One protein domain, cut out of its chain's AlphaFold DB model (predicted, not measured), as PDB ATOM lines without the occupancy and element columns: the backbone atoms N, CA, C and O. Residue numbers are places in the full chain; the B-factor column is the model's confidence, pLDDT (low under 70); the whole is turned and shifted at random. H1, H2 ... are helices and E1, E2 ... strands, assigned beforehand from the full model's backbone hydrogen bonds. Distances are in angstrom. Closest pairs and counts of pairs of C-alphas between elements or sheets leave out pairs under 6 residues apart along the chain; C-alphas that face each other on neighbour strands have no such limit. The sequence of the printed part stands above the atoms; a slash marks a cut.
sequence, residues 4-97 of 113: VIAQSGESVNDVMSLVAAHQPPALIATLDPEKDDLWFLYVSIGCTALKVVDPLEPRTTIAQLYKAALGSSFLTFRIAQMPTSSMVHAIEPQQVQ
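What this domain is: This is residues 4 to 97 of the 113 residues of an uncharacterized protein of Glutamicibacter sp. HZAU (UniProt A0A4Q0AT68). A strongly twisted wall of four antiparallel strands has two short helices over one face: H2 packs across the sheet, and H1 stands about perpendicular to H2, toward E1 and E2. Residues 4 to 5 pair with 28 to 29 of E1, and a long loop, 45 to 61, leads from E2 to H2. The 94 printed residues hold H1 E1 E2 H2 E3 E4 in chain order, sheet order E1 - E2 - E4 - E3; the class is mixed, with 43 residues in named elements, under half. The whole is compact, radius of gyration of the C-alphas 12.4 A, yet elongated, 40 by 24 by 24 A.

Where its parts are: Find C-alpha 12 at (16.988, -15.775, -20.643); from there H1 runs 14.4 A to residue 21. E1 is residues 26 to 31, 16.6 A, and E2 38 to 44, 19.8 A. H2 spans 62 to 69, 10.5 A, and E3 75 to 77, 6.4 A. E4, 86 to 94, runs 23.8 A to C-alpha 94 at (20.014, -2.079, -36.343).

How they stand to each other: In hairpin E1 and E2, look at N 28 and O 41, 2.8 A; between E2 and E4, at N 42 and O 89, 2.9 A; in hairpin E3 and E4, at N 86 and O 77, 2.7 A. H2 is on the sheet, its closest C-alphas to E4 being Ala 69 and Ala 90, 5.4 A. H1 is on the same face, these being two layers, helices on one face of a sheet; its height over the sheet is 8.9 A. H1 and H2 are close but not clearly touching, closest C-alphas Val 12 and Ile 62, 5.5 A, about perpendicular at 87 degrees. E2, H2 and E3 form a split strand-helix-strand unit, two strands running the same way with E4 between them, its crossover left-handed. In H1 and H2 every O i to N i+4 pair is within hydrogen-bond range.

The domain as a whole: The farthest C-alphas, Pro 83 and Gln 97, are 40.5 A apart. The printed part has no cut, E2 to H2 is the long link, and residue 97 alone is under 70 in pLDDT.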
ATOM      1  N   VAL A   4      20.686  -3.430 -20.557       94.44
ATOM      2  CA  VAL A   4      21.412  -4.640 -20.160       94.44
ATOM      3  C   VAL A   4      22.084  -5.204 -21.401       94.44
ATOM      4  O   VAL A   4      21.408  -5.558 -22.361       94.44
ATOM      5  N   ILE A   5      23.412  -5.262 -21.400       95.38
ATOM      6  CA  ILE A   5      24.169  -5.881 -22.490       95.38
ATOM      7  C   ILE A   5      24.311  -7.361 -22.161       95.38
ATOM      8  O   ILE A   5      24.830  -7.695 -21.098       95.38
ATOM      9  N   ALA A   6      23.846  -8.215 -23.066       95.88
ATOM     10  CA  ALA A   6      23.903  -9.660 -22.926       95.88
ATOM     11  C   ALA A   6      24.509 -10.299 -24.180       95.88
ATOM     12  O   ALA A   6      24.296  -9.837 -25.308       95.88
ATOM     13  N   GLN A   7      25.242 -11.391 -24.002       95.94
ATOM     14  CA  GLN A   7      25.666 -12.229 -25.115       95.94
ATOM     15  C   GLN A   7      24.449 -12.939 -25.715       95.94
ATOM     16  O   GLN A   7      23.517 -13.338 -25.019       95.94
ATOM     17  N   SER A   8      24.469 -13.157 -27.026       96.00
ATOM     18  CA  SER A   8      23.348 -13.770 -27.746       96.00
ATOM     19  C   SER A   8      23.059 -15.209 -27.285       96.00
ATOM     20  O   SER A   8      21.913 -15.667 -27.331       96.00
ATOM     21  N   GLY A   9      24.087 -15.901 -26.785       96.75
ATOM     22  CA  GLY A   9      24.009 -17.234 -26.187       96.75
ATOM     23  C   GLY A   9      23.707 -17.272 -24.684       96.75
ATOM     24  O   GLY A   9      23.522 -18.370 -24.161       96.75
ATOM     25  N   GLU A  10      23.646 -16.133 -23.982       96.81
ATOM     26  CA  GLU A  10      23.283 -16.122 -22.558       96.81
ATOM     27  C   GLU A  10      21.839 -16.585 -22.352       96.81
ATOM     28  O   GLU A  10      20.966 -16.395 -23.209       96.81
ATOM     29  N   SER A  11      21.590 -17.223 -21.206       97.19
ATOM     30  CA  SER A  11      20.268 -17.740 -20.878       97.19
ATOM     31  C   SER A  11      19.301 -16.597 -20.563       97.19
ATOM     32  O   SER A  11      19.652 -15.614 -19.903       97.19
ATOM     33  N   VAL A  12      18.044 -16.737 -20.991       97.00
ATOM     34  CA  VAL A  12      16.988 -15.775 -20.643       97.00
ATOM     35  C   VAL A  12      16.815 -15.704 -19.125       97.00
ATOM     36  O   VAL A  12      16.619 -14.620 -18.586       97.00
ATOM     37  N   ASN A  13      16.927 -16.829 -18.413       94.81
ATOM     38  CA  ASN A  13      16.774 -16.860 -16.959       94.81
ATOM     39  C   ASN A  13      17.788 -15.958 -16.244       94.81
ATOM     40  O   ASN A  13      17.391 -15.193 -15.363       94.81
ATOM     41  N   ASP A  14      19.064 -16.013 -16.625       93.44
ATOM     42  CA  ASP A  14      20.118 -15.237 -15.961       93.44
ATOM     43  C   ASP A  14      19.946 -13.740 -16.236       93.44
ATOM     44  O   ASP A  14      19.908 -12.927 -15.308       93.44
ATOM     45  N   VAL A  15      19.733 -13.380 -17.505       94.75
ATOM     46  CA  VAL A  15      19.557 -11.980 -17.914       94.75
ATOM     47  C   VAL A  15      18.305 -11.377 -17.275       94.75
ATOM     48  O   VAL A  15      18.355 -10.266 -16.751       94.75
ATOM     49  N   MET A  16      17.182 -12.102 -17.245       94.38
ATOM     50  CA  MET A  16      15.949 -11.596 -16.631       94.38
ATOM     51  C   MET A  16      16.025 -11.548 -15.105       94.38
ATOM     52  O   MET A  16      15.411 -10.668 -14.503       94.38
ATOM     53  N   SER A  17      16.795 -12.441 -14.474       90.69
ATOM     54  CA  SER A  17      17.079 -12.359 -13.036       90.69
ATOM     55  C   SER A  17      17.849 -11.080 -12.699       90.69
ATOM     56  O   SER A  17      17.527 -10.415 -11.714       90.69
ATOM     57  N   LEU A  18      18.795 -10.674 -13.554       90.12
ATOM     58  CA  LEU A  18      19.472  -9.382 -13.433       90.12
ATOM     59  C   LEU A  18      18.505  -8.209 -13.668       90.12
ATOM     60  O   LEU A  18      18.473  -7.271 -12.873       90.12
ATOM     61  N   VAL A  19      17.666  -8.266 -14.710       91.81
ATOM     62  CA  VAL A  19      16.648  -7.228 -14.982       91.81
ATOM     63  C   VAL A  19      15.697  -7.052 -13.789       91.81
ATOM     64  O   VAL A  19      15.361  -5.921 -13.436       91.81
ATOM     65  N   ALA A  20      15.313  -8.145 -13.124       89.19
ATOM     66  CA  ALA A  20      14.477  -8.124 -11.923       89.19
ATOM     67  C   ALA A  20      15.080  -7.321 -10.769       89.19
ATOM     68  O   ALA A  20      14.339  -6.676 -10.027       89.19
ATOM     69  N   ALA A  21      16.407  -7.315 -10.643       86.06
ATOM     70  CA  ALA A  21      17.105  -6.590  -9.588       86.06
ATOM     71  C   ALA A  21      17.179  -5.070  -9.833       86.06
ATOM     72  O   ALA A  21      17.315  -4.307  -8.879       86.06
ATOM     73  N   HIS A  22      17.071  -4.610 -11.088       75.06
ATOM     74  CA  HIS A  22      17.393  -3.229 -11.490       75.06
ATOM     75  C   HIS A  22      16.191  -2.369 -11.936       75.06
ATOM     76  O   HIS A  22      16.388  -1.309 -12.523       75.06
ATOM     77  N   GLN A  23      14.968  -2.781 -11.580       72.69
ATOM     78  CA  GLN A  23      13.680  -2.119 -11.855       72.69
ATOM     79  C   GLN A  23      13.277  -2.067 -13.352       72.69
ATOM     80  O   GLN A  23      13.823  -1.276 -14.125       72.69
ATOM     81  N   PRO A  24      12.283  -2.868 -13.781       80.44
ATOM     82  CA  PRO A  24      11.770  -2.850 -15.153       80.44
ATOM     83  C   PRO A  24      10.958  -1.584 -15.491       80.44
ATOM     84  O   PRO A  24      10.448  -0.921 -14.586       80.44
ATOM     85  N   PRO A  25      10.767  -1.262 -16.788       92.62
ATOM     86  CA  PRO A  25      11.221  -2.009 -17.966       92.62
ATOM     87  C   PRO A  25      12.704  -1.780 -18.292       92.62
ATOM     88  O   PRO A  25      13.281  -0.758 -17.912       92.62
ATOM     89  N   ALA A  26      13.297  -2.712 -19.039       94.44
ATOM     90  CA  ALA A  26      14.688  -2.673 -19.488       94.44
ATOM     91  C   ALA A  26      14.801  -2.886 -21.002       94.44
ATOM     92  O   ALA A  26      13.938  -3.511 -21.622       94.44
ATOM     93  N   LEU A  27      15.886  -2.380 -21.582       95.56
ATOM     94  CA  LEU A  27      16.279  -2.663 -22.957       95.56
ATOM     95  C   LEU A  27      17.453  -3.641 -22.930       95.56
ATOM     96  O   LEU A  27      18.508  -3.318 -22.391       95.56
ATOM     97  N   ILE A  28      17.290  -4.830 -23.489       96.31
ATOM     98  CA  ILE A  28      18.391  -5.784 -23.626       96.31
ATOM     99  C   ILE A  28      19.045  -5.544 -24.978       96.31
ATOM    100  O   ILE A  28      18.357  -5.551 -25.995       96.31
ATOM    101  N   ALA A  29      20.353  -5.330 -24.976       96.31
ATOM    102  CA  ALA A  29      21.179  -5.185 -26.163       96.31
ATOM    103  C   ALA A  29      22.009  -6.456 -26.363       96.31
ATOM    104  O   ALA A  29      22.662  -6.929 -25.431       96.31
ATOM    105  N   THR A  30      22.000  -6.993 -27.578       96.12
ATOM    106  CA  THR A  30      22.835  -8.128 -27.982       96.12
ATOM    107  C   THR A  30      23.244  -7.985 -29.447       96.12
ATOM    108  O   THR A  30      22.738  -7.108 -30.143       96.12
ATOM    109  N   LEU A  31      24.158  -8.826 -29.919       94.38
ATOM    110  CA  LEU A  31      24.565  -8.855 -31.325       94.38
ATOM    111  C   LEU A  31      24.009 -10.103 -32.013       94.38
ATOM    112  O   LEU A  31      23.956 -11.177 -31.403       94.38
ATOM    113  N   ASP A  32      23.623  -9.965 -33.279       91.25
ATOM    114  CA  ASP A  32      23.371 -11.102 -34.160       91.25
ATOM    115  C   ASP A  32      24.646 -11.955 -34.241       91.25
ATOM    116  O   ASP A  32      25.670 -11.452 -34.705       91.25
ATOM    117  N   PRO A  33      24.615 -13.239 -33.840       85.00
ATOM    118  CA  PRO A  33      25.786 -14.105 -33.935       85.00
ATOM    119  C   PRO A  33      26.293 -14.329 -35.371       85.00
ATOM    120  O   PRO A  33      27.404 -14.830 -35.529       85.00
ATOM    121  N   GLU A  34      25.501 -14.023 -36.405       87.62
ATOM    122  CA  GLU A  34      25.887 -14.237 -37.808       87.62
ATOM    123  C   GLU A  34      26.336 -12.960 -38.524       87.62
ATOM    124  O   GLU A  34      27.211 -13.020 -39.390       87.62
ATOM    125  N   LYS A  35      25.719 -11.817 -38.208       86.75
ATOM    126  CA  LYS A  35      25.885 -10.564 -38.968       86.75
ATOM    127  C   LYS A  35      26.466  -9.412 -38.161       86.75
ATOM    128  O   LYS A  35      26.702  -8.358 -38.739       86.75
ATOM    129  N   ASP A  36      26.645  -9.594 -36.852       84.62
ATOM    130  CA  ASP A  36      27.002  -8.528 -35.908       84.62
ATOM    131  C   ASP A  36      26.024  -7.331 -35.923       84.62
ATOM    132  O   ASP A  36      26.337  -6.241 -35.440       84.62
ATOM    133  N   ASP A  37      24.803  -7.533 -36.432       91.12
ATOM    134  CA  ASP A  37      23.731  -6.545 -36.352       91.12
ATOM    135  C   ASP A  37      23.316  -6.347 -34.887       91.12
ATOM    136  O   ASP A  37      23.200  -7.302 -34.114       91.12
ATOM    137  N   LEU A  38      23.052  -5.102 -34.490       94.00
ATOM    138  CA  LEU A  38      22.646  -4.794 -33.125       94.00
ATOM    139  C   LEU A  38      21.164  -5.122 -32.931       94.00
ATOM    140  O   LEU A  38      20.282  -4.562 -33.589       94.00
ATOM    141  N   TRP A  39      20.892  -6.030 -32.002       96.25
ATOM    142  CA  TRP A  39      19.554  -6.473 -31.637       96.25
ATOM    143  C   TRP A  39      19.143  -5.885 -30.296       96.25
ATOM    144  O   TRP A  39      19.888  -5.940 -29.314       96.25
ATOM    145  N   PHE A  40      17.913  -5.379 -30.246       96.62
ATOM    146  CA  PHE A  40      17.319  -4.875 -29.018       96.62
ATOM    147  C   PHE A  40      16.019  -5.598 -28.671       96.62
ATOM    148  O   PHE A  40      15.145  -5.784 -29.520       96.62
ATOM    149  N   LEU A  41      15.871  -5.944 -27.393       96.75
ATOM    150  CA  LEU A  41      14.626  -6.428 -26.805       96.75
ATOM    151  C   LEU A  41      14.157  -5.439 -25.748       96.75
ATOM    152  O   LEU A  41      14.803  -5.264 -24.717       96.75
ATOM    153  N   TYR A  42      13.009  -4.813 -25.978       96.19
ATOM    154  CA  TYR A  42      12.299  -4.121 -24.914       96.19
ATOM    155  C   TYR A  42      11.602  -5.159 -24.041       96.19
ATOM    156  O   TYR A  42      10.811  -5.954 -24.548       96.19
ATOM    157  N   VAL A  43      11.868  -5.144 -22.737       95.56
ATOM    158  CA  VAL A  43      11.310  -6.113 -21.794       95.56
ATOM    159  C   VAL A  43      10.621  -5.407 -20.638       95.56
ATOM    160  O   VAL A  43      11.193  -4.544 -19.969       95.56
ATOM    161  N   SER A  44       9.402  -5.852 -20.357       94.00
ATOM    162  CA  SER A  44       8.678  -5.549 -19.129       94.00
ATOM    163  C   SER A  44       8.422  -6.852 -18.384       94.00
ATOM    164  O   SER A  44       7.808  -7.765 -18.927       94.00
ATOM    165  N   ILE A  45       8.921  -6.961 -17.156       91.44
ATOM    166  CA  ILE A  45       8.701  -8.129 -16.293       91.44
ATOM    167  C   ILE A  45       7.691  -7.787 -15.204       91.44
ATOM    168  O   ILE A  45       7.464  -6.615 -14.895       91.44
ATOM    169  N   GLY A  46       7.123  -8.809 -14.569       84.81
ATOM    170  CA  GLY A  46       6.240  -8.593 -13.425       84.81
ATOM    171  C   GLY A  46       4.815  -8.179 -13.807       84.81
ATOM    172  O   GLY A  46       4.106  -7.611 -12.979       84.81
ATOM    173  N   CYS A  47       4.374  -8.426 -15.043       90.19
ATOM    174  CA  CYS A  47       3.105  -7.925 -15.560       90.19
ATOM    175  C   CYS A  47       1.915  -8.715 -14.984       90.19
ATOM    176  O   CYS A  47       1.481  -9.722 -15.543       90.19
ATOM    177  N   THR A  48       1.348  -8.238 -13.873       91.44
ATOM    178  CA  THR A  48       0.211  -8.871 -13.170       91.44
ATOM    179  C   THR A  48      -1.081  -8.918 -13.986       91.44
ATOM    180  O   THR A  48      -1.935  -9.758 -13.723       91.44
ATOM    181  N   ALA A  49      -1.225  -8.039 -14.980       92.31
ATOM    182  CA  ALA A  49      -2.376  -8.010 -15.881       92.31
ATOM    183  C   ALA A  49      -2.329  -9.094 -16.976       92.31
ATOM    184  O   ALA A  49      -3.332  -9.320 -17.652       92.31
ATOM    185  N   LEU A  50      -1.183  -9.754 -17.183       94.06
ATOM    186  CA  LEU A  50      -1.040 -10.806 -18.188       94.06
ATOM    187  C   LEU A  50      -1.447 -12.168 -17.622       94.06
ATOM    188  O   LEU A  50      -1.182 -12.487 -16.462       94.06
ATOM    189  N   LYS A  51      -2.032 -13.014 -18.478       95.06
ATOM    190  CA  LYS A  51      -2.247 -14.430 -18.157       95.06
ATOM    191  C   LYS A  51      -0.899 -15.083 -17.844       95.06
ATOM    192  O   LYS A  51       0.051 -14.924 -18.602       95.06
ATOM    193  N   VAL A  52      -0.836 -15.852 -16.757       96.44
ATOM    194  CA  VAL A  52       0.358 -16.630 -16.404       96.44
ATOM    195  C   VAL A  52       0.558 -17.751 -17.427       96.44
ATOM    196  O   VAL A  52      -0.300 -18.622 -17.557       96.44
ATOM    197  N   VAL A  53       1.671 -17.704 -18.163       96.31
ATOM    198  CA  VAL A  53       2.093 -18.756 -19.100       96.31
ATOM    199  C   VAL A  53       3.093 -19.713 -18.451       96.31
ATOM    200  O   VAL A  53       3.646 -19.423 -17.385       96.31
ATOM    201  N   ASP A  54       3.335 -20.858 -19.083       97.38
ATOM    202  CA  ASP A  54       4.406 -21.763 -18.670       97.38
ATOM    203  C   ASP A  54       5.777 -21.086 -18.813       97.38
ATOM    204  O   ASP A  54       5.949 -20.204 -19.664       97.38
ATOM    205  N   PRO A  55       6.741 -21.414 -17.935       96.81
ATOM    206  CA  PRO A  55       8.053 -20.809 -18.023       96.81
ATOM    207  C   PRO A  55       8.756 -21.302 -19.291       96.81
ATOM    208  O   PRO A  55       8.567 -22.440 -19.716       96.81
ATOM    209  N   LEU A  56       9.588 -20.446 -19.879       97.00
ATOM    210  CA  LEU A  56      10.487 -20.849 -20.953       97.00
ATOM    211  C   LEU A  56      11.422 -21.966 -20.478       97.00
ATOM    212  O   LEU A  56      11.751 -22.065 -19.290       97.00
ATOM    213  N   GLU A  57      11.885 -22.772 -21.431       96.31
ATOM    214  CA  GLU A  57      12.875 -23.807 -21.162       96.31
ATOM    215  C   GLU A  57      14.134 -23.190 -20.526       96.31
ATOM    216  O   GLU A  57      14.603 -22.141 -20.977       96.31
ATOM    217  N   PRO A  58      14.757 -23.824 -19.513       91.81
ATOM    218  CA  PRO A  58      15.882 -23.223 -18.792       91.81
ATOM    219  C   PRO A  58      17.082 -22.838 -19.665       91.81
ATOM    220  O   PRO A  58      17.883 -21.994 -19.276       91.81
ATOM    221  N   ARG A  59      17.218 -23.478 -20.833       93.75
ATOM    222  CA  ARG A  59      18.301 -23.252 -21.801       93.75
ATOM    223  C   ARG A  59      17.924 -22.283 -22.922       93.75
ATOM    224  O   ARG A  59      18.721 -22.117 -23.841       93.75
ATOM    225  N   THR A  60      16.734 -21.678 -22.887       97.69
ATOM    226  CA  THR A  60      16.349 -20.678 -23.886       97.69
ATOM    227  C   THR A  60      17.312 -19.497 -23.824       97.69
ATOM    228  O   THR A  60      17.543 -18.937 -22.751       97.69
ATOM    229  N   THR A  61      17.878 -19.125 -24.971       98.00
ATOM    230  CA  THR A  61      18.864 -18.041 -25.074       98.00
ATOM    231  C   THR A  61      18.230 -16.710 -25.474       98.00
ATOM    232  O   THR A  61      17.116 -16.669 -26.007       98.00
ATOM    233  N   ILE A  62      18.955 -15.607 -25.272       97.94
ATOM    234  CA  ILE A  62      18.530 -14.273 -25.723       97.94
ATOM    235  C   ILE A  62      18.301 -14.231 -27.238       97.94
ATOM    236  O   ILE A  62      17.290 -13.686 -27.681       97.94
ATOM    237  N   ALA A  63      19.166 -14.860 -28.038       97.06
ATOM    238  CA  ALA A  63      18.975 -14.943 -29.486       97.06
ATOM    239  C   ALA A  63      17.681 -15.677 -29.868       97.06
ATOM    240  O   ALA A  63      16.984 -15.266 -30.796       97.06
ATOM    241  N   GLN A  64      17.345 -16.762 -29.162       97.31
ATOM    242  CA  GLN A  64      16.101 -17.498 -29.401       97.31
ATOM    243  C   GLN A  64      14.878 -16.659 -29.026       97.31
ATOM    244  O   GLN A  64      13.919 -16.619 -29.796       97.31
ATOM    245  N   LEU A  65      14.926 -15.949 -27.894       97.19
ATOM    246  CA  LEU A  65      13.858 -15.036 -27.485       97.19
ATOM    247  C   LEU A  65      13.672 -13.897 -28.494       97.19
ATOM    248  O   LEU A  65      12.537 -13.587 -28.851       97.19
ATOM    249  N   TYR A  66      14.769 -13.318 -28.995       97.06
ATOM    250  CA  TYR A  66      14.725 -12.292 -30.035       97.06
ATOM    251  C   TYR A  66      14.042 -12.814 -31.298       97.06
ATOM    252  O   TYR A  66      13.059 -12.228 -31.745       97.06
ATOM    253  N   LYS A  67      14.500 -13.954 -31.826       95.44
ATOM    254  CA  LYS A  67      13.926 -14.578 -33.029       95.44
ATOM    255  C   LYS A  67      12.447 -14.937 -32.854       95.44
ATOM    256  O   LYS A  67      11.689 -14.803 -33.805       95.44
ATOM    257  N   ALA A  68      12.035 -15.367 -31.660       95.50
ATOM    258  CA  ALA A  68      10.638 -15.680 -31.361       95.50
ATOM    259  C   ALA A  68       9.749 -14.428 -31.258       95.50
ATOM    260  O   ALA A  68       8.577 -14.475 -31.620       95.50
ATOM    261  N   ALA A  69      10.292 -13.319 -30.750       96.06
ATOM    262  CA  ALA A  69       9.579 -12.050 -30.650       96.06
ATOM    263  C   ALA A  69       9.566 -11.276 -31.981       96.06
ATOM    264  O   ALA A  69       8.661 -10.470 -32.210       96.06
ATOM    265  N   LEU A  70      10.538 -11.534 -32.860       93.38
ATOM    266  CA  LEU A  70      10.649 -10.918 -34.177       93.38
ATOM    267  C   LEU A  70       9.418 -11.247 -35.035       93.38
ATOM    268  O   LEU A  70       9.048 -12.404 -35.211       93.38
ATOM    269  N   GLY A  71       8.771 -10.210 -35.571       84.31
ATOM    270  CA  GLY A  71       7.546 -10.345 -36.370       84.31
ATOM    271  C   GLY A  71       6.247 -10.387 -35.558       84.31
ATOM    272  O   GLY A  71       5.166 -10.393 -36.146       84.31
ATOM    273  N   SER A  72       6.322 -10.354 -34.225       87.31
ATOM    274  CA  SER A  72       5.168 -10.129 -33.348       87.31
ATOM    275  C   SER A  72       5.179  -8.700 -32.799       87.31
ATOM    276  O   SER A  72       6.245  -8.126 -32.578       87.31
ATOM    277  N   SER A  73       4.005  -8.111 -32.539       85.50
ATOM    278  CA  SER A  73       3.955  -6.822 -31.832       85.50
ATOM    279  C   SER A  73       4.508  -6.968 -30.415       85.50
ATOM    280  O   SER A  73       5.340  -6.172 -30.000       85.50
ATOM    281  N   PHE A  74       4.098  -8.016 -29.696       90.12
ATOM    282  CA  PHE A  74       4.598  -8.342 -28.363       90.12
ATOM    283  C   PHE A  74       4.500  -9.853 -28.147       90.12
ATOM    284  O   PHE A  74       3.498 -10.469 -28.520       90.12
ATOM    285  N   LEU A  75       5.492 -10.431 -27.479       96.12
ATOM    286  CA  LEU A  75       5.494 -11.823 -27.046       96.12
ATOM    287  C   LEU A  75       5.370 -11.871 -25.521       96.12
ATOM    288  O   LEU A  75       6.115 -11.207 -24.800       96.12
ATOM    289  N   THR A  76       4.422 -12.662 -25.018       97.00
ATOM    290  CA  THR A  76       4.328 -12.967 -23.583       97.00
ATOM    291  C   THR A  76       5.197 -14.176 -23.264       97.00
ATOM    292  O   THR A  76       5.121 -15.191 -23.950       97.00
ATOM    293  N   PHE A  77       6.002 -14.081 -22.211       96.50
ATOM    294  CA  PHE A  77       6.862 -15.166 -21.741       96.50
ATOM    295  C   PHE A  77       6.965 -15.147 -20.215       96.50
ATOM    296  O   PHE A  77       6.551 -14.187 -19.565       96.50
ATOM    297  N   ARG A  78       7.541 -16.186 -19.615       96.56
ATOM    298  CA  ARG A  78       7.854 -16.202 -18.183       96.56
ATOM    299  C   ARG A  78       9.144 -16.972 -17.937       96.56
ATOM    300  O   ARG A  78       9.438 -17.912 -18.664       96.56
ATOM    301  N   ILE A  79       9.898 -16.591 -16.911       94.44
ATOM    302  CA  ILE A  79      11.020 -17.387 -16.400       94.44
ATOM    303  C   ILE A  79      10.614 -18.112 -15.116       94.44
ATOM    304  O   ILE A  79       9.723 -17.658 -14.395       94.44
ATOM    305  N   ALA A  80      11.262 -19.236 -14.816       91.81
ATOM    306  CA  ALA A  80      10.880 -20.099 -13.696       91.81
ATOM    307  C   ALA A  80      10.903 -19.375 -12.335       91.81
ATOM    308  O   ALA A  80      10.073 -19.652 -11.472       91.81
ATOM    309  N   GLN A  81      11.819 -18.420 -12.166       89.50
ATOM    310  CA  GLN A  81      12.023 -17.652 -10.938       89.50
ATOM    311  C   GLN A  81      10.969 -16.550 -10.725       89.50
ATOM    312  O   GLN A  81      10.963 -15.915  -9.671       89.50
ATOM    313  N   MET A  82      10.083 -16.299 -11.699       90.31
ATOM    314  CA  MET A  82       9.078 -15.237 -11.628       90.31
ATOM    315  C   MET A  82       7.649 -15.788 -11.483       90.31
ATOM    316  O   MET A  82       7.266 -16.717 -12.204       90.31
ATOM    317  N   PRO A  83       6.823 -15.186 -10.598       92.31
ATOM    318  CA  PRO A  83       5.446 -15.624 -10.367       92.31
ATOM    319  C   PRO A  83       4.463 -15.140 -11.443       92.31
ATOM    320  O   PRO A  83       3.401 -15.730 -11.620       92.31
ATOM    321  N   THR A  84       4.794 -14.069 -12.164       94.94
ATOM    322  CA  THR A  84       3.938 -13.446 -13.180       94.94
ATOM    323  C   THR A  84       4.602 -13.482 -14.548       94.94
ATOM    324  O   THR A  84       5.812 -13.683 -14.666       94.94
ATOM    325  N   SER A  85       3.798 -13.324 -15.602       96.50
ATOM    326  CA  SER A  85       4.340 -13.260 -16.961       96.50
ATOM    327  C   SER A  85       4.959 -11.901 -17.252       96.50
ATOM    328  O   SER A  85       4.695 -10.899 -16.587       96.50
ATOM    329  N   SER A  86       5.809 -11.904 -18.258       95.69
ATOM    330  CA  SER A  86       6.557 -10.779 -18.783       95.69
ATOM    331  C   SER A  86       6.183 -10.574 -20.247       95.69
ATOM    332  O   SER A  86       5.671 -11.478 -20.911       95.69
ATOM    333  N   MET A  87       6.456  -9.385 -20.752       95.88
ATOM    334  CA  MET A  87       6.279  -9.012 -22.145       95.88
ATOM    335  C   MET A  87       7.636  -8.659 -22.739       95.88
ATOM    336  O   MET A  87       8.431  -7.958 -22.111       95.88
ATOM    337  N   VAL A  88       7.874  -9.101 -23.969       96.94
ATOM    338  CA  VAL A  88       9.020  -8.681 -24.768       96.94
ATOM    339  C   VAL A  88       8.571  -8.180 -26.134       96.94
ATOM    340  O   VAL A  88       7.629  -8.704 -26.728       96.94
ATOM    341  N   HIS A  89       9.259  -7.161 -26.631       96.75
ATOM    342  CA  HIS A  89       9.146  -6.665 -27.993       96.75
ATOM    343  C   HIS A  89      10.542  -6.622 -28.620       96.75
ATOM    344  O   HIS A  89      11.448  -5.988 -28.073       96.75
ATOM    345  N   ALA A  90      10.716  -7.316 -29.745       96.88
ATOM    346  CA  ALA A  90      11.935  -7.238 -30.539       96.88
ATOM    347  C   ALA A  90      11.886  -5.992 -31.422       96.88
ATOM    348  O   ALA A  90      10.952  -5.815 -32.202       96.88
ATOM    349  N   ILE A  91      12.907  -5.150 -31.307       95.00
ATOM    350  CA  ILE A  91      13.114  -4.015 -32.207       95.00
ATOM    351  C   ILE A  91      13.842  -4.533 -33.448       95.00
ATOM    352  O   ILE A  91      14.719  -5.395 -33.331       95.00
ATOM    353  N   GLU A  92      13.484  -4.013 -34.624       92.19
ATOM    354  CA  GLU A  92      14.120  -4.385 -35.891       92.19
ATOM    355  C   GLU A  92      15.656  -4.289 -35.807       92.19
ATOM    356  O   GLU A  92      16.166  -3.362 -35.163       92.19
ATOM    357  N   PRO A  93      16.400  -5.225 -36.436       92.44
ATOM    358  CA  PRO A  93      17.858  -5.227 -36.401       92.44
ATOM    359  C   PRO A  93      18.433  -3.880 -36.839       92.44
ATOM    360  O   PRO A  93      18.062  -3.343 -37.884       92.44
ATOM    361  N   GLN A  94      19.345  -3.336 -36.041       89.81
ATOM    362  CA  GLN A  94      20.014  -2.079 -36.343       89.81
ATOM    363  C   GLN A  94      21.381  -2.381 -36.948       89.81
ATOM    364  O   GLN A  94      22.275  -2.881 -36.266       89.81
ATOM    365  N   GLN A  95      21.552  -2.051 -38.229       85.31
ATOM    366  CA  GLN A  95      22.861  -2.123 -38.868       85.31
ATOM    367  C   GLN A  95      23.740  -1.003 -38.321       85.31
ATOM    368  O   GLN A  95      23.472   0.183 -38.539       85.31
ATOM    369  N   VAL A  96      24.793  -1.369 -37.598       73.50
ATOM    370  CA  VAL A  96      25.726  -0.395 -37.039       73.50
ATOM    371  C   VAL A  96      26.870  -0.204 -38.024       73.50
ATOM    372  O   VAL A  96      27.671  -1.102 -38.258       73.50
ATOM    373  N   GLN A  97      26.987   0.997 -38.588       68.25
ATOM    374  CA  GLN A  97      28.235   1.386 -39.232       68.25
ATOM    375  C   GLN A  97      29.266   1.625 -38.134       68.25
ATOM    376  O   GLN A  97      29.117   2.550 -37.332       68.25
TER     377      GLN A  97